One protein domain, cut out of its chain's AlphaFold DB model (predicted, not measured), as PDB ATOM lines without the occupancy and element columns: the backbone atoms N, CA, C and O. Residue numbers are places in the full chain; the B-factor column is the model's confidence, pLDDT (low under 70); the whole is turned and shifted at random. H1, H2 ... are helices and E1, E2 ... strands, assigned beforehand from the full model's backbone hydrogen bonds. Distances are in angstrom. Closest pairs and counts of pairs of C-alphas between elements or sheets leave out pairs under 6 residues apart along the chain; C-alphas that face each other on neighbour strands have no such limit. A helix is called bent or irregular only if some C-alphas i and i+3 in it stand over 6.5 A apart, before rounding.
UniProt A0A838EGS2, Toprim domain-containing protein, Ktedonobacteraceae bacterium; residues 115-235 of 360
ATOM      1  N   TRP A 115     237.758 252.531 416.698       71.31
ATOM      2  CA  TRP A 115     239.030 253.021 416.167       71.31
ATOM      3  C   TRP A 115     239.277 252.631 414.696       71.31
ATOM      4  O   TRP A 115     239.856 253.414 413.951       71.31
ATOM      5  N   GLN A 116     238.820 251.454 414.243       73.38
ATOM      6  CA  GLN A 116     238.952 251.029 412.839       73.38
ATOM      7  C   GLN A 116     238.016 251.825 411.930       73.38
ATOM      8  O   GLN A 116     238.362 252.136 410.791       73.38
ATOM      9  N   GLN A 117     236.829 252.154 412.442       77.94
ATOM     10  CA  GLN A 117     235.859 252.986 411.734       77.94
ATOM     11  C   GLN A 117     236.364 254.426 411.630       77.94
ATOM     12  O   GLN A 117     236.287 255.018 410.559       77.94
ATOM     13  N   GLU A 118     236.924 254.967 412.714       84.94
ATOM     14  CA  GLU A 118     237.544 256.294 412.751       84.94
ATOM     15  C   GLU A 118     238.733 256.396 411.792       84.94
ATOM     16  O   GLU A 118     238.827 257.366 411.043       84.94
ATOM     17  N   GLU A 119     239.594 255.377 411.767       89.69
ATOM     18  CA  GLU A 119     240.732 255.294 410.853       89.69
ATOM     19  C   GLU A 119     240.285 255.275 409.386       89.69
ATOM     20  O   GLU A 119     240.725 256.109 408.594       89.69
ATOM     21  N   CYS A 120     239.378 254.360 409.025       90.62
ATOM     22  CA  CYS A 120     238.867 254.256 407.659       90.62
ATOM     23  C   CYS A 120     238.151 255.547 407.234       90.62
ATOM     24  O   CYS A 120     238.402 256.078 406.153       90.62
ATOM     25  N   ALA A 121     237.315 256.110 408.110       91.12
ATOM     26  CA  ALA A 121     236.643 257.378 407.853       91.12
ATOM     27  C   ALA A 121     237.639 258.540 407.709       91.12
ATOM     28  O   ALA A 121     237.413 259.433 406.896       91.12
ATOM     29  N   GLY A 122     238.734 258.531 408.475       93.50
ATOM     30  CA  GLY A 122     239.840 259.475 408.340       93.50
ATOM     31  C   GLY A 122     240.462 259.407 406.952       93.50
ATOM     32  O   GLY A 122     240.456 260.409 406.244       93.50
ATOM     33  N   LEU A 123     240.899 258.224 406.519       94.94
ATOM     34  CA  LEU A 123     241.480 258.038 405.185       94.94
ATOM     35  C   LEU A 123     240.500 258.409 404.065       94.94
ATOM     36  O   LEU A 123     240.876 259.114 403.135       94.94
ATOM     37  N   LEU A 124     239.225 258.019 404.178       94.19
ATOM     38  CA  LEU A 124     238.201 258.368 403.189       94.19
ATOM     39  C   LEU A 124     237.996 259.882 403.070       94.19
ATOM     40  O   LEU A 124     237.855 260.382 401.958       94.19
ATOM     41  N   ARG A 125     237.994 260.618 404.194       94.94
ATOM     42  CA  ARG A 125     237.887 262.088 404.184       94.94
ATOM     43  C   ARG A 125     239.095 262.759 403.537       94.94
ATOM     44  O   ARG A 125     238.936 263.822 402.952       94.94
ATOM     45  N   GLN A 126     240.276 262.157 403.665       95.19
ATOM     46  CA  GLN A 126     241.537 262.726 403.186       95.19
ATOM     47  C   GLN A 126     241.969 262.188 401.822       95.19
ATOM     48  O   GLN A 126     243.011 262.593 401.316       95.19
ATOM     49  N   ASN A 127     241.184 261.295 401.213       94.50
ATOM     50  CA  ASN A 127     241.586 260.567 400.016       94.50
ATOM     51  C   ASN A 127     242.037 261.495 398.881       94.50
ATOM     52  O   ASN A 127     243.084 261.271 398.289       94.50
ATOM     53  N   ASP A 128     241.287 262.565 398.616       96.06
ATOM     54  CA  ASP A 128     241.599 263.493 397.525       96.06
ATOM     55  C   ASP A 128     242.908 264.248 397.772       96.06
ATOM     56  O   ASP A 128     243.716 264.398 396.858       96.06
ATOM     57  N   LEU A 129     243.151 264.656 399.021       96.25
ATOM     58  CA  LEU A 129     244.401 265.294 399.425       96.25
ATOM     59  C   LEU A 129     245.585 264.322 399.304       96.25
ATOM     60  O   LEU A 129     246.646 264.709 398.829       96.25
ATOM     61  N   LEU A 130     245.403 263.056 399.687       96.81
ATOM     62  CA  LEU A 130     246.442 262.023 399.595       96.81
ATOM     63  C   LEU A 130     246.714 261.583 398.142       96.81
ATOM     64  O   LEU A 130     247.849 261.244 397.811       96.81
ATOM     65  N   CYS A 131     245.709 261.624 397.261       97.06
ATOM     66  CA  CYS A 131     245.898 261.434 395.817       97.06
ATOM     67  C   CYS A 131     246.732 262.586 395.241       97.06
ATOM     68  O   CYS A 131     247.730 262.353 394.569       97.06
ATOM     69  N   GLN A 132     246.385 263.834 395.573       96.88
ATOM     70  CA  GLN A 132     247.155 265.010 395.152       96.88
ATOM     71  C   GLN A 132     248.592 264.980 395.688       96.88
ATOM     72  O   GLN A 132     249.519 265.358 394.977       96.88
ATOM     73  N   ALA A 133     248.787 264.488 396.914       96.75
ATOM     74  CA  ALA A 133     250.098 264.388 397.542       96.75
ATOM     75  C   ALA A 133     251.072 263.465 396.791       96.75
ATOM     76  O   ALA A 133     252.278 263.697 396.847       96.75
ATOM     77  N   LEU A 134     250.576 262.463 396.052       97.19
ATOM     78  CA  LEU A 134     251.414 261.631 395.180       97.19
ATOM     79  C   LEU A 134     252.069 262.453 394.055       97.19
ATOM     80  O   LEU A 134     253.137 262.077 393.577       97.19
ATOM     81  N   PHE A 135     251.473 263.581 393.661       96.44
ATOM     82  CA  PHE A 135     251.914 264.436 392.553       96.44
ATOM     83  C   PHE A 135     252.433 265.812 393.001       96.44
ATOM     84  O   PHE A 135     252.771 266.652 392.167       96.44
ATOM     85  N   ASP A 136     252.508 266.064 394.309       94.75
ATOM     86  CA  ASP A 136     252.922 267.358 394.849       94.75
ATOM     87  C   ASP A 136     254.432 267.414 395.118       94.75
ATOM     88  O   ASP A 136     254.889 267.132 396.225       94.75
ATOM     89  N   TYR A 137     255.202 267.875 394.127       90.62
ATOM     90  CA  TYR A 137     256.664 268.042 394.203       90.62
ATOM     91  C   TYR A 137     257.168 268.965 395.324       90.62
ATOM     92  O   TYR A 137     258.377 269.066 395.536       90.62
ATOM     93  N   ARG A 138     256.278 269.668 396.036       90.12
ATOM     94  CA  ARG A 138     256.647 270.454 397.222       90.12
ATOM     95  C   ARG A 138     256.848 269.574 398.456       90.12
ATOM     96  O   ARG A 138     257.521 270.017 399.378       90.12
ATOM     97  N   LEU A 139     256.282 268.363 398.471       88.62
ATOM     98  CA  LEU A 139     256.434 267.387 399.550       88.62
ATOM     99  C   LEU A 139     257.706 266.572 399.304       88.62
ATOM    100  O   LEU A 139     257.830 265.892 398.282       88.62
ATOM    101  N   ALA A 140     258.668 266.663 400.224       80.00
ATOM    102  CA  ALA A 140     260.043 266.210 399.985       80.00
ATOM    103  C   ALA A 140     260.198 264.700 399.708       80.00
ATOM    104  O   ALA A 140     261.224 264.286 399.173       80.00
ATOM    105  N   ASP A 141     259.212 263.881 400.067       87.00
ATOM    106  CA  ASP A 141     259.191 262.421 399.935       87.00
ATOM    107  C   ASP A 141     258.225 261.905 398.847       87.00
ATOM    108  O   ASP A 141     258.238 260.712 398.547       87.00
ATOM    109  N   CYS A 142     257.447 262.764 398.169       91.56
ATOM    110  CA  CYS A 142     256.536 262.308 397.101       91.56
ATOM    111  C   CYS A 142     257.281 261.645 395.925       91.56
ATOM    112  O   CYS A 142     256.806 260.656 395.362       91.56
ATOM    113  N   TRP A 143     258.486 262.130 395.598       93.19
ATOM    114  CA  TRP A 143     259.313 261.576 394.522       93.19
ATOM    115  C   TRP A 143     259.675 260.112 394.786       93.19
ATOM    116  O   TRP A 143     259.824 259.343 393.842       93.19
ATOM    117  N   GLN A 144     259.798 259.704 396.056       94.19
ATOM    118  CA  GLN A 144     260.123 258.330 396.430       94.19
ATOM    119  C   GLN A 144     258.981 257.386 396.041       94.19
ATOM    120  O   GLN A 144     259.226 256.289 395.546       94.19
ATOM    121  N   ALA A 145     257.734 257.820 396.232       96.12
ATOM    122  CA  ALA A 145     256.553 257.063 395.838       96.12
ATOM    123  C   ALA A 145     256.430 256.946 394.315       96.12
ATOM    124  O   ALA A 145     256.174 255.855 393.804       96.12
ATOM    125  N   GLN A 146     256.686 258.042 393.595       97.19
ATOM    126  CA  GLN A 146     256.711 258.044 392.130       97.19
ATOM    127  C   GLN A 146     257.815 257.129 391.585       97.19
ATOM    128  O   GLN A 146     257.540 256.264 390.759       97.19
ATOM    129  N   ALA A 147     259.035 257.240 392.116       96.00
ATOM    130  CA  ALA A 147     260.158 256.390 391.735       96.00
ATOM    131  C   ALA A 147     259.909 254.910 392.074       96.00
ATOM    132  O   ALA A 147     260.357 254.032 391.338       96.00
ATOM    133  N   TYR A 148     259.180 254.609 393.156       96.81
ATOM    134  CA  TYR A 148     258.779 253.238 393.474       96.81
ATOM    135  C   TYR A 148     257.809 252.674 392.428       96.81
ATOM    136  O   TYR A 148     257.966 251.527 392.015       96.81
ATOM    137  N   LEU A 149     256.822 253.460 391.985       97.25
ATOM    138  CA  LEU A 149     255.897 253.060 390.915       97.25
ATOM    139  C   LEU A 149     256.637 252.868 389.583       97.25
ATOM    140  O   LEU A 149     256.466 251.837 388.931       97.25
ATOM    141  N   GLU A 150     257.524 253.798 389.231       96.00
ATOM    142  CA  GLU A 150     258.350 253.723 388.022       96.00
ATOM    143  C   GLU A 150     259.282 252.500 388.037       96.00
ATOM    144  O   GLU A 150     259.368 251.778 387.047       96.00
ATOM    145  N   ALA A 151     259.901 252.180 389.178       94.81
ATOM    146  CA  ALA A 151     260.730 250.980 389.343       94.81
ATOM    147  C   ALA A 151     259.948 249.658 389.209       94.81
ATOM    148  O   ALA A 151     260.553 248.586 389.107       94.81
ATOM    149  N   ARG A 152     258.610 249.722 389.233       94.50
ATOM    150  CA  ARG A 152     257.697 248.607 388.942       94.50
ATOM    151  C   ARG A 152     257.082 248.697 387.545       94.50
ATOM    152  O   ARG A 152     256.173 247.927 387.238       94.50
ATOM    153  N   SER A 153     257.563 249.626 386.721       96.56
ATOM    154  CA  SER A 153     257.048 249.919 385.385       96.56
ATOM    155  C   SER A 153     255.568 250.325 385.387       96.56
ATOM    156  O   SER A 153     254.832 249.994 384.461       96.56
ATOM    157  N   ILE A 154     255.104 251.016 386.433       97.69
ATOM    158  CA  ILE A 154     253.716 251.486 386.545       97.69
ATOM    159  C   ILE A 154     253.661 252.964 386.141       97.69
ATOM    160  O   ILE A 154     254.242 253.792 386.849       97.69
ATOM    161  N   PRO A 155     252.959 253.318 385.047       97.75
ATOM    162  CA  PRO A 155     252.793 254.708 384.642       97.75
ATOM    163  C   PRO A 155     252.050 255.523 385.705       97.75
ATOM    164  O   PRO A 155     251.077 255.060 386.309       97.75
ATOM    165  N   LEU A 156     252.487 256.764 385.907       97.44
ATOM    166  CA  LEU A 156     251.880 257.681 386.871       97.44
ATOM    167  C   LEU A 156     250.445 258.064 386.484       97.44
ATOM    168  O   LEU A 156     249.617 258.307 387.358       97.44
ATOM    169  N   GLU A 157     250.128 258.041 385.192       97.31
ATOM    170  CA  GLU A 157     248.785 258.271 384.663       97.31
ATOM    171  C   GLU A 157     247.813 257.171 385.107       97.31
ATOM    172  O   GLU A 157     246.678 257.466 385.471       97.31
ATOM    173  N   ILE A 158     248.268 255.912 385.139       96.88
ATOM    174  CA  ILE A 158     247.475 254.790 385.663       96.88
ATOM    175  C   ILE A 158     247.281 254.951 387.173       96.88
ATOM    176  O   ILE A 158     246.185 254.728 387.684       96.88
ATOM    177  N   ALA A 159     248.320 255.374 387.898       96.88
ATOM    178  CA  ALA A 159     248.213 255.629 389.331       96.88
ATOM    179  C   ALA A 159     247.183 256.734 389.649       96.88
ATOM    180  O   ALA A 159     246.389 256.567 390.574       96.88
ATOM    181  N   ASP A 160     247.151 257.817 388.865       96.06
ATOM    182  CA  ASP A 160     246.159 258.895 388.997       96.06
ATOM    183  C   ASP A 160     244.733 258.407 388.688       96.06
ATOM    184  O   ASP A 160     243.819 258.567 389.505       96.06
ATOM    185  N   GLN A 161     244.548 257.728 387.549       94.81
ATOM    186  CA  GLN A 161     243.251 257.189 387.117       94.81
ATOM    187  C   GLN A 161     242.645 256.227 388.147       94.81
ATOM    188  O   GLN A 161     241.455 256.307 388.455       94.81
ATOM    189  N   GLU A 162     243.474 255.365 388.736       95.12
ATOM    190  CA  GLU A 162     243.056 254.392 389.747       95.12
ATOM    191  C   GLU A 162     243.008 254.966 391.173       95.12
ATOM    192  O   GLU A 162     242.746 254.235 392.133       95.12
ATOM    193  N   ARG A 163     243.235 256.279 391.322       95.88
ATOM    194  CA  ARG A 163     243.251 257.002 392.602       95.88
ATOM    195  C   ARG A 163     244.207 256.392 393.625       95.88
ATOM    196  O   ARG A 163     243.874 256.275 394.809       95.88
ATOM    197  N   ILE A 164     245.391 255.990 393.169       97.38
ATOM    198  CA  ILE A 164     246.483 255.635 394.065       97.38
ATOM    199  C   ILE A 164     246.898 256.893 394.818       97.38
ATOM    200  O   ILE A 164     247.180 257.937 394.235       97.38
ATOM    201  N   ALA A 165     246.934 256.778 396.137       97.19
ATOM    202  CA  ALA A 165     247.340 257.854 397.020       97.19
ATOM    203  C   ALA A 165     248.732 257.576 397.590       97.19
ATOM    204  O   ALA A 165     249.193 256.436 397.643       97.19
ATOM    205  N   TYR A 166     249.383 258.622 398.079       98.06
ATOM    206  CA  TYR A 166     250.562 258.496 398.926       98.06
ATOM    207  C   TYR A 166     250.307 259.222 400.242       98.06
ATOM    208  O   TYR A 166     249.591 260.224 400.270       98.06
ATOM    209  N   PHE A 167     250.868 258.710 401.337       96.81
ATOM    210  CA  PHE A 167     250.811 259.359 402.647       96.81
ATOM    211  C   PHE A 167     252.203 259.879 403.053       96.81
ATOM    212  O   PHE A 167     252.954 259.154 403.708       96.81
ATOM    213  N   PRO A 168     252.536 261.136 402.717       94.56
ATOM    214  CA  PRO A 168     253.805 261.772 403.063       94.56
ATOM    215  C   PRO A 168     253.997 261.953 404.570       94.56
ATOM    216  O   PRO A 168     253.055 262.306 405.295       94.56
ATOM    217  N   LEU A 169     255.242 261.825 405.030       91.94
ATOM    218  CA  LEU A 169     255.642 262.101 406.413       91.94
ATOM    219  C   LEU A 169     255.421 263.579 406.784       91.94
ATOM    220  O   LEU A 169     254.931 263.908 407.871       91.94
ATOM    221  N   GLU A 170     255.760 264.481 405.862       89.94
ATOM    222  CA  GLU A 170     255.609 265.926 406.047       89.94
ATOM    223  C   GLU A 170     254.131 266.327 406.146       89.94
ATOM    224  O   GLU A 170     253.742 267.115 407.013       89.94
ATOM    225  N   LEU A 171     253.281 265.724 405.309       90.81
ATOM    226  CA  LEU A 171     251.846 265.974 405.338       90.81
ATOM    227  C   LEU A 171     251.235 265.514 406.668       90.81
ATOM    228  O   LEU A 171     250.433 266.246 407.247       90.81
ATOM    229  N   PHE A 172     251.663 264.358 407.192       89.81
ATOM    230  CA  PHE A 172     251.246 263.897 408.518       89.81
ATOM    231  C   PHE A 172     251.599 264.898 409.617       89.81
ATOM    232  O   PHE A 172     250.723 265.325 410.370       89.81
ATOM    233  N   SER A 173     252.865 265.311 409.666       88.88
ATOM    234  CA  SER A 173     253.376 266.217 410.700       88.88
ATOM    235  C   SER A 173     252.643 267.562 410.717       88.88
ATOM    236  O   SER A 173     252.395 268.115 411.786       88.88
ATOM    237  N   ASN A 174     252.255 268.062 409.540       87.56
ATOM    238  CA  ASN A 174     251.642 269.380 409.389       87.56
ATOM    239  C   ASN A 174     250.105 269.374 409.484       87.56
ATOM    240  O   ASN A 174     249.532 270.368 409.927       87.56
ATOM    241  N   HIS A 175     249.434 268.292 409.066       87.50
ATOM    242  CA  HIS A 175     247.970 268.275 408.890       87.50
ATOM    243  C   HIS A 175     247.238 267.187 409.683       87.50
ATOM    244  O   HIS A 175     246.021 267.276 409.836       87.50
ATOM    245  N   PHE A 176     247.943 266.166 410.180       88.81
ATOM    246  CA  PHE A 176     247.322 264.981 410.787       88.81
ATOM    247  C   PHE A 176     247.903 264.604 412.153       88.81
ATOM    248  O   PHE A 176     247.587 263.538 412.681       88.81
ATOM    249  N   ALA A 177     248.721 265.471 412.755       85.06
ATOM    250  CA  ALA A 177     249.348 265.219 414.052       85.06
ATOM    251  C   ALA A 177     248.327 264.992 415.189       85.06
ATOM    252  O   ALA A 177     248.628 264.301 416.163       85.06
ATOM    253  N   ASP A 178     247.113 265.530 415.059       87.69
ATOM    254  CA  ASP A 178     245.987 265.344 415.981       87.69
ATOM    255  C   ASP A 178     245.147 264.083 415.692       87.69
ATOM    256  O   ASP A 178     244.235 263.756 416.454       87.69
ATOM    257  N   GLN A 179     245.468 263.340 414.628       86.94
ATOM    258  CA  GLN A 179     244.787 262.117 414.200       86.94
ATOM    259  C   GLN A 179     245.705 260.893 414.372       86.94
ATOM    260  O   GLN A 179     246.154 260.296 413.388       86.94
ATOM    261  N   PRO A 180     245.966 260.445 415.617       83.56
ATOM    262  CA  PRO A 180     246.915 259.365 415.897       83.56
ATOM    263  C   PRO A 180     246.534 258.028 415.244       83.56
ATOM    264  O   PRO A 180     247.410 257.213 414.966       83.56
ATOM    265  N   ALA A 181     245.249 257.811 414.937       85.38
ATOM    266  CA  ALA A 181     244.786 256.637 414.194       85.38
ATOM    267  C   ALA A 181     245.409 256.539 412.784       85.38
ATOM    268  O   ALA A 181     245.612 255.441 412.270       85.38
ATOM    269  N   LEU A 182     245.763 257.675 412.173       91.38
ATOM    270  CA  LEU A 182     246.372 257.721 410.842       91.38
ATOM    271  C   LEU A 182     247.895 257.547 410.871       91.38
ATOM    272  O   LEU A 182     248.495 257.286 409.832       91.38
ATOM    273  N   ALA A 183     248.529 257.611 412.045       90.12
ATOM    274  CA  ALA A 183     249.986 257.589 412.162       90.12
ATOM    275  C   ALA A 183     250.623 256.340 411.531       90.12
ATOM    276  O   ALA A 183     251.694 256.421 410.938       90.12
ATOM    277  N   ARG A 184     249.966 255.175 411.596       90.88
ATOM    278  CA  ARG A 184     250.506 253.930 411.015       90.88
ATOM    279  C   ARG A 184     250.503 253.892 409.479       90.88
ATOM    280  O   ARG A 184     251.099 252.984 408.892       90.88
ATOM    281  N   TRP A 185     249.827 254.845 408.840       94.94
ATOM    282  CA  TRP A 185     249.666 254.917 407.390       94.94
ATOM    283  C   TRP A 185     250.726 255.762 406.685       94.94
ATOM    284  O   TRP A 185     250.778 255.729 405.461       94.94
ATOM    285  N   GLN A 186     251.579 256.457 407.440       93.62
ATOM    286  CA  GLN A 186     252.700 257.244 406.922       93.62
ATOM    287  C   GLN A 186     253.638 256.408 406.040       93.62
ATOM    288  O   GLN A 186     253.841 255.217 406.290       93.62
ATOM    289  N   GLU A 187     254.221 257.061 405.032       95.00
ATOM    290  CA  GLU A 187     255.163 256.486 404.066       95.00
ATOM    291  C   GLU A 187     254.584 255.267 403.329       95.00
ATOM    292  O   GLU A 187     255.264 254.254 403.123       95.00
ATOM    293  N   ARG A 188     253.302 255.333 402.944       97.75
ATOM    294  CA  ARG A 188     252.629 254.262 402.197       97.75
ATOM    295  C   ARG A 188     252.006 254.745 400.905       97.75
ATOM    296  O   ARG A 188     251.355 255.786 400.883       97.75
ATOM    297  N   LEU A 189     252.118 253.912 399.871       98.25
ATOM    298  CA  LEU A 189     251.166 253.928 398.761       98.25
ATOM    299  C   LEU A 189     249.841 253.355 399.254       98.25
ATOM    300  O   LEU A 189     249.830 252.294 399.884       98.25
ATOM    301  N   LEU A 190     248.745 254.045 398.967       97.75
ATOM    302  CA  LEU A 190     247.397 253.680 399.369       97.75
ATOM    303  C   LEU A 190     246.583 253.270 398.145       97.75
ATOM    304  O   LEU A 190     246.512 253.996 397.158       97.75
ATOM    305  N   PHE A 191     245.943 252.112 398.252       97.19
ATOM    306  CA  PHE A 191     245.087 251.528 397.231       97.19
ATOM    307  C   PHE A 191     243.653 251.560 397.756       97.19
ATOM    308  O   PHE A 191     243.388 250.910 398.776       97.19
ATOM    309  N   PRO A 192     242.734 252.313 397.131       94.81
ATOM    310  CA  PRO A 192     241.345 252.342 397.560       94.81
ATOM    311  C   PRO A 192     240.709 250.962 397.363       94.81
ATOM    312  O   PRO A 192     240.886 250.316 396.336       94.81
ATOM    313  N   LEU A 193     239.961 250.499 398.358       92.25
ATOM    314  CA  LEU A 193     239.272 249.213 398.333       92.25
ATOM    315  C   LEU A 193     237.762 249.421 398.319       92.25
ATOM    316  O   LEU A 193     237.234 250.304 399.000       92.25
ATOM    317  N   THR A 194     237.075 248.530 397.618       87.38
ATOM    318  CA  THR A 194     235.615 248.447 397.571       87.38
ATOM    319  C   THR A 194     235.174 247.066 398.045       87.38
ATOM    320  O   THR A 194     235.792 246.057 397.714       87.38
ATOM    321  N   SER A 195     234.109 247.007 398.840       80.00
ATOM    322  CA  SER A 195     233.439 245.770 399.240       80.00
ATOM    323  C   SER A 195     231.924 245.999 399.354       80.00
ATOM    324  O   SER A 195     231.481 247.152 399.388       80.00
ATOM    325  N   PRO A 196     231.101 244.941 399.492       74.88
ATOM    326  CA  PRO A 196     229.651 245.084 399.653       74.88
ATOM    327  C   PRO A 196     229.268 245.813 400.949       74.88
ATOM    328  O   PRO A 196     228.164 246.330 401.082       74.88
ATOM    329  N   THR A 197     230.183 245.856 401.921       74.62
ATOM    330  CA  THR A 197     229.958 246.474 403.236       74.62
ATOM    331  C   THR A 197     230.547 247.878 403.352       74.62
ATOM    332  O   THR A 197     230.341 248.540 404.370       74.62
ATOM    333  N   GLY A 198     231.258 248.361 402.328       82.69
ATOM    334  CA  GLY A 198     231.757 249.729 402.286       82.69
ATOM    335  C   GLY A 198     233.067 249.889 401.526       82.69
ATOM    336  O   GLY A 198     233.463 249.057 400.714       82.69
ATOM    337  N   ARG A 199     233.744 251.002 401.801       88.25
ATOM    338  CA  ARG A 199     235.048 251.336 401.221       88.25
ATOM    339  C   ARG A 199     236.148 251.200 402.264       88.25
ATOM    340  O   ARG A 199     235.882 251.294 403.462       88.25
ATOM    341  N   GLY A 200     237.367 251.001 401.788       92.06
ATOM    342  CA  GLY A 200     238.552 250.844 402.615       92.06
ATOM    343  C   GLY A 200     239.829 251.204 401.870       92.06
ATOM    344  O   GLY A 200     239.781 251.796 400.796       92.06
ATOM    345  N   PHE A 201     240.967 250.831 402.443       94.75
ATOM    346  CA  PHE A 201     242.290 251.015 401.863       94.75
ATOM    347  C   PHE A 201     243.188 249.822 402.164       94.75
ATOM    348  O   PHE A 201     243.120 249.239 403.249       94.75
ATOM    349  N   ALA A 202     244.074 249.512 401.222       96.12
ATOM    350  CA  ALA A 202     245.310 248.793 401.487       96.12
ATOM    351  C   ALA A 202     246.490 249.766 401.406       96.12
ATOM    352  O   ALA A 202     246.449 250.721 400.640       96.12
ATOM    353  N   GLY A 203     247.539 249.535 402.191       97.00
ATOM    354  CA  GLY A 203     248.690 250.432 402.274       97.00
ATOM    355  C   GLY A 203     250.017 249.696 402.158       97.00
ATOM    356  O   GLY A 203     250.379 248.969 403.087       97.00
ATOM    357  N   ARG A 204     250.775 249.912 401.079       97.44
ATOM    358  CA  ARG A 204     252.128 249.356 400.898       97.44
ATOM    359  C   ARG A 204     253.170 250.280 401.519       97.44
ATOM    360  O   ARG A 204     253.297 251.415 401.081       97.44
ATOM    361  N   ALA A 205     253.941 249.783 402.486       96.75
ATOM    362  CA  ALA A 205     255.059 250.523 403.075       96.75
ATOM    363  C   ALA A 205     256.168 250.790 402.054       96.75
ATOM    364  O   ALA A 205     256.616 249.862 401.377       96.75
ATOM    365  N   LEU A 206     256.638 252.040 402.026       96.31
ATOM    366  CA  LEU A 206     257.838 252.500 401.320       96.31
ATOM    367  C   LEU A 206     258.988 252.838 402.275       96.31
ATOM    368  O   LEU A 206     260.035 253.307 401.839       96.31
ATOM    369  N   TRP A 207     258.819 252.566 403.572       94.00
ATOM    370  CA  TRP A 207     259.831 252.814 404.594       94.00
ATOM    371  C   TRP A 207     261.207 252.300 404.159       94.00
ATOM    372  O   TRP A 207     261.360 251.121 403.819       94.00
ATOM    373  N   ARG A 208     262.187 253.214 404.162       93.19
ATOM    374  CA  ARG A 208     263.584 252.998 403.735       93.19
ATOM    375  C   ARG A 208     263.787 252.473 402.312       93.19
ATOM    376  O   ARG A 208     264.912 252.109 401.974       93.19
ATOM    377  N   TRP A 209     262.759 252.450 401.471       95.12
ATOM    378  CA  TRP A 209     262.971 252.163 400.061       95.12
ATOM    379  C   TRP A 209     263.853 253.253 399.442       95.12
ATOM    380  O   TRP A 209     263.742 254.428 399.786       95.12
ATOM    381  N   GLN A 210     264.754 252.888 398.544       91.56
ATOM    382  CA  GLN A 210     265.600 253.838 397.830       91.56
ATOM    383  C   GLN A 210     265.744 253.375 396.391       91.56
ATOM    384  O   GLN A 210     265.588 252.186 396.091       91.56
ATOM    385  N   LEU A 211     266.093 254.315 395.516       90.06
ATOM    386  CA  LEU A 211     266.440 253.996 394.142       90.06
ATOM    387  C   LEU A 211     267.531 252.909 394.129       90.06
ATOM    388  O   LEU A 211     268.468 252.957 394.928       90.06
ATOM    389  N   HIS A 212     267.391 251.937 393.228       86.69
ATOM    390  CA  HIS A 212     268.265 250.761 393.075       86.69
ATOM    391  C   HIS A 212     268.107 249.637 394.116       86.69
ATOM    392  O   HIS A 212     268.791 248.622 393.994       86.69
ATOM    393  N   ILE A 213     267.202 249.757 395.093       91.56
ATOM    394  CA  ILE A 213     266.845 248.628 395.965       91.56
ATOM    395  C   ILE A 213     265.775 247.778 395.273       91.56
ATOM    396  O   ILE A 213     264.686 248.265 394.961       91.56
ATOM    397  N   ASP A 214     266.072 246.494 395.059       89.12
ATOM    398  CA  ASP A 214     265.102 245.538 394.523       89.12
ATOM    399  C   ASP A 214     264.038 245.118 395.560       89.12
ATOM    400  O   ASP A 214     264.170 245.323 396.771       89.12
ATOM    401  N   GLU A 215     262.948 244.514 395.082       87.31
ATOM    402  CA  GLU A 215     261.818 244.108 395.932       87.31
ATOM    403  C   GLU A 215     262.223 243.082 397.002       87.31
ATOM    404  O   GLU A 215     261.682 243.106 398.107       87.31
ATOM    405  N   ALA A 216     263.171 242.188 396.703       89.44
ATOM    406  CA  ALA A 216     263.623 241.168 397.649       89.44
ATOM    407  C   ALA A 216     264.383 241.800 398.822       89.44
ATOM    408  O   ALA A 216     264.129 241.478 399.986       89.44
ATOM    409  N   THR A 217     265.262 242.751 398.519       93.50
ATOM    410  CA  THR A 217     266.031 243.518 399.494       93.50
ATOM    411  C   THR A 217     265.112 244.410 400.321       93.50
ATOM    412  O   THR A 217     265.208 244.414 401.549       93.50
ATOM    413  N   HIS A 218     264.162 245.116 399.691       94.06
ATOM    414  CA  HIS A 218     263.185 245.933 400.422       94.06
ATOM    415  C   HIS A 218     262.294 245.087 401.338       94.06
ATOM    416  O   HIS A 218     262.090 245.445 402.499       94.06
ATOM    417  N   LYS A 219     261.825 243.927 400.857       91.25
ATOM    418  CA  LYS A 219     261.087 242.960 401.679       91.25
ATOM    419  C   LYS A 219     261.905 242.544 402.903       91.25
ATOM    420  O   LYS A 219     261.391 242.616 404.014       91.25
ATOM    421  N   ALA A 220     263.179 242.191 402.720       93.12
ATOM    422  CA  ALA A 220     264.051 241.797 403.824       93.12
ATOM    423  C   ALA A 220     264.240 242.915 404.867       93.12
ATOM    424  O   ALA A 220     264.389 242.613 406.048       93.12
ATOM    425  N   MET A 221     264.208 244.192 404.464       94.06
ATOM    426  CA  MET A 221     264.224 245.323 405.404       94.06
ATOM    427  C   MET A 221     262.921 245.432 406.204       94.06
ATOM    428  O   MET A 221     262.968 245.693 407.405       94.06
ATOM    429  N   LEU A 222     261.771 245.227 405.556       90.06
ATOM    430  CA  LEU A 222     260.449 245.287 406.193       90.06
ATOM    431  C   LEU A 222     260.158 244.083 407.104       90.06
ATOM    432  O   LEU A 222     259.332 244.191 408.006       90.06
ATOM    433  N   ASP A 223     260.851 242.961 406.901       87.75
ATOM    434  CA  ASP A 223     260.751 241.770 407.753       87.75
ATOM    435  C   ASP A 223     261.604 241.888 409.044       87.75
ATOM    436  O   ASP A 223     261.520 241.032 409.929       87.75
ATOM    437  N   GLN A 224     262.421 242.945 409.192       88.75
ATOM    438  CA  GLN A 224     263.238 243.164 410.394       88.75
ATOM    439  C   GLN A 224     262.389 243.576 411.611       88.75
ATOM    440  O   GLN A 224     261.433 244.345 411.480       88.75
ATOM    441  N   PRO A 225     262.762 243.155 412.836       86.94
ATOM    442  CA  PRO A 225     262.101 243.615 414.054       86.94
ATOM    443  C   PRO A 225     262.096 245.145 414.172       86.94
ATOM    444  O   PRO A 225     263.135 245.792 414.064       86.94
ATOM    445  N   GLY A 226     260.921 245.719 414.434       85.81
ATOM    446  CA  GLY A 226     260.736 247.168 414.563       85.81
ATOM    447  C   GLY A 226     260.491 247.906 413.243       85.81
ATOM    448  O   GLY A 226     260.184 249.096 413.285       85.81
ATOM    449  N   ALA A 227     260.569 247.228 412.094       87.88
ATOM    450  CA  ALA A 227     260.110 247.784 410.827       87.88
ATOM    451  C   ALA A 227     258.568 247.868 410.785       87.88
ATOM    452  O   ALA A 227     257.878 247.069 411.434       87.88
ATOM    453  N   PRO A 228     257.996 248.832 410.041       90.50
ATOM    454  CA  PRO A 228     256.555 248.888 409.843       90.50
ATOM    455  C   PRO A 228     256.071 247.681 409.023       90.50
ATOM    456  O   PRO A 228     256.802 247.179 408.167       90.50
ATOM    457  N   PRO A 229     254.815 247.234 409.207       88.88
ATOM    458  CA  PRO A 229     254.285 246.107 408.451       88.88
ATOM    459  C   PRO A 229     254.276 246.425 406.954       88.88
ATOM    460  O   PRO A 229     253.885 247.525 406.548       88.88
ATOM    461  N   ARG A 230     254.674 245.455 406.124       91.38
ATOM    462  CA  ARG A 230     254.763 245.623 404.664       91.38
ATOM    463  C   ARG A 230     253.446 246.090 404.045       91.38
ATOM    464  O   ARG A 230     253.447 246.986 403.205       91.38
ATOM    465  N   TRP A 231     252.337 245.525 404.510       93.25
ATOM    466  CA  TRP A 231     250.984 245.887 404.106       93.25
ATOM    467  C   TRP A 231     250.149 246.261 405.328       93.25
ATOM    468  O   TRP A 231     250.357 245.716 406.405       93.25
ATOM    469  N   LEU A 232     249.217 247.191 405.144       91.50
ATOM    470  CA  LEU A 232     248.115 247.462 406.065       91.50
ATOM    471  C   LEU A 232     246.799 247.388 405.309       91.50
ATOM    472  O   LEU A 232     246.774 247.632 404.103       91.50
ATOM    473  N   LYS A 233     245.714 247.092 406.023       89.69
ATOM    474  CA  LYS A 233     244.351 247.181 405.497       89.69
ATOM    475  C   LYS A 233     243.425 247.811 406.528       89.69
ATOM    476  O   LYS A 233     243.577 247.589 407.734       89.69
ATOM    477  N   THR A 234     242.454 248.576 406.049       87.88
ATOM    478  CA  THR A 234     241.308 248.993 406.862       87.88
ATOM    479  C   THR A 234     240.308 247.844 407.017       87.88
ATOM    480  O   THR A 234     240.407 246.813 406.352       87.88
ATOM    481  N   ASN A 235     239.305 248.044 407.872       76.56
ATOM    482  CA  ASN A 235     238.109 247.210 407.949       76.56
ATOM    483  C   ASN A 235     236.882 248.072 407.563       76.56
ATOM    484  O   ASN A 235     236.677 249.093 408.224       76.56
TER     485      ASN A 235
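Overview. This is residues 115 to 235 of the 360 residues of the protein "Toprim domain-containing protein" of Ktedonobacteraceae bacterium (UniProt A0A838EGS2). What does the domain look like? A twisted sheet built on the long hairpin E2 and E3, with short strands E1 and E4 at its edges, is crossed on one face by the kinked long helix H1, with H5 beside the strands on that face and H2 packed on the opposite face. H3 and H4 lie off the sheet, and H6 lies far out, touching no helix. What is its make-up? The printed part has 121 residues, with six named helices and four named strands that follow along the chain as H1 H2 H3 E1 H4 H5 E2 E3 H6 E4; the class is mixed, helices and strands, and the sheet has the order E1 - E2 - E3 - E4, all antiparallel. It is compact, with a radius of gyration of the C-alphas of 13.9 A, and spans 37 by 35 by 32 A.

Along the chain. Where are the strands? E2, residues 188 to 195, is 21.2 A long and E3, residues 198 to 205, is 23.3 A; E1 is residues 165 to 167 and E4 is residues 231 to 233, ending at C-alpha 233 (244.351, 247.181, 405.497). Where are the helices? H1, residues 115 to 133, is 24.5 A long from C-alpha 115 at (239.030, 253.021, 416.167). H2 is residues 142 to 150, H3 156 to 161, H4 169 to 176, H5 180 to 185 and H6 215 to 222. Which are irregular? H1 is, with C-alphas 125 and 128 7.8 A apart and a kink of 57 degrees near residue 127, and so is H5, with C-alphas 181 and 184 7.1 A apart.

Arrangement. How do the strands pair? N 191 and O 202 of the hairpin E2 and E3 are 2.8 A apart, within hydrogen-bond range, as are N 165 and O 190 of E1 and E2 at 3.0 A, and N 203 and O 232 of E3 and E4 at 2.8 A. What is on the sheet? The arrangement is three layers, helices on both faces of a sheet: H1, at a height over the sheet of 7.1 A, and H5 share one face, and H2 is on the other. H1 runs across the strands, at 70 degrees to E3 on the local plane, and with residues 115 to 123 alone touches H5, the closest C-alphas being Glu 119 and Ala 181 at 5.4 A. How do the other helices stand? H4 and H5, a helical hairpin, only just touch, with 3 pairs of C-alphas within 8 A, the closest Phe 176 and Leu 182 at 7.3 A; H2 and H3 touch only at the corner, and only just, with 3 such pairs, the closest Gln 146 and Leu 156 at 7.2 A. Are the helix backbones complete? Every O i to N i+4 pair is within hydrogen-bond range in H2, H3, H4 and H6, against 13 of 15 in H1 and 0 of 2 in H5, where 2 of 3 O i to N i+3 pairs are.

Size, cuts and confidence. How large is it? The two C-alphas farthest apart, those of Thr 197 and His 212, are 39.9 A apart. Is anything cut, long or unsure? The printed part has no cut and no long link; its mean pLDDT is 91.7, and no printed residue is under 70.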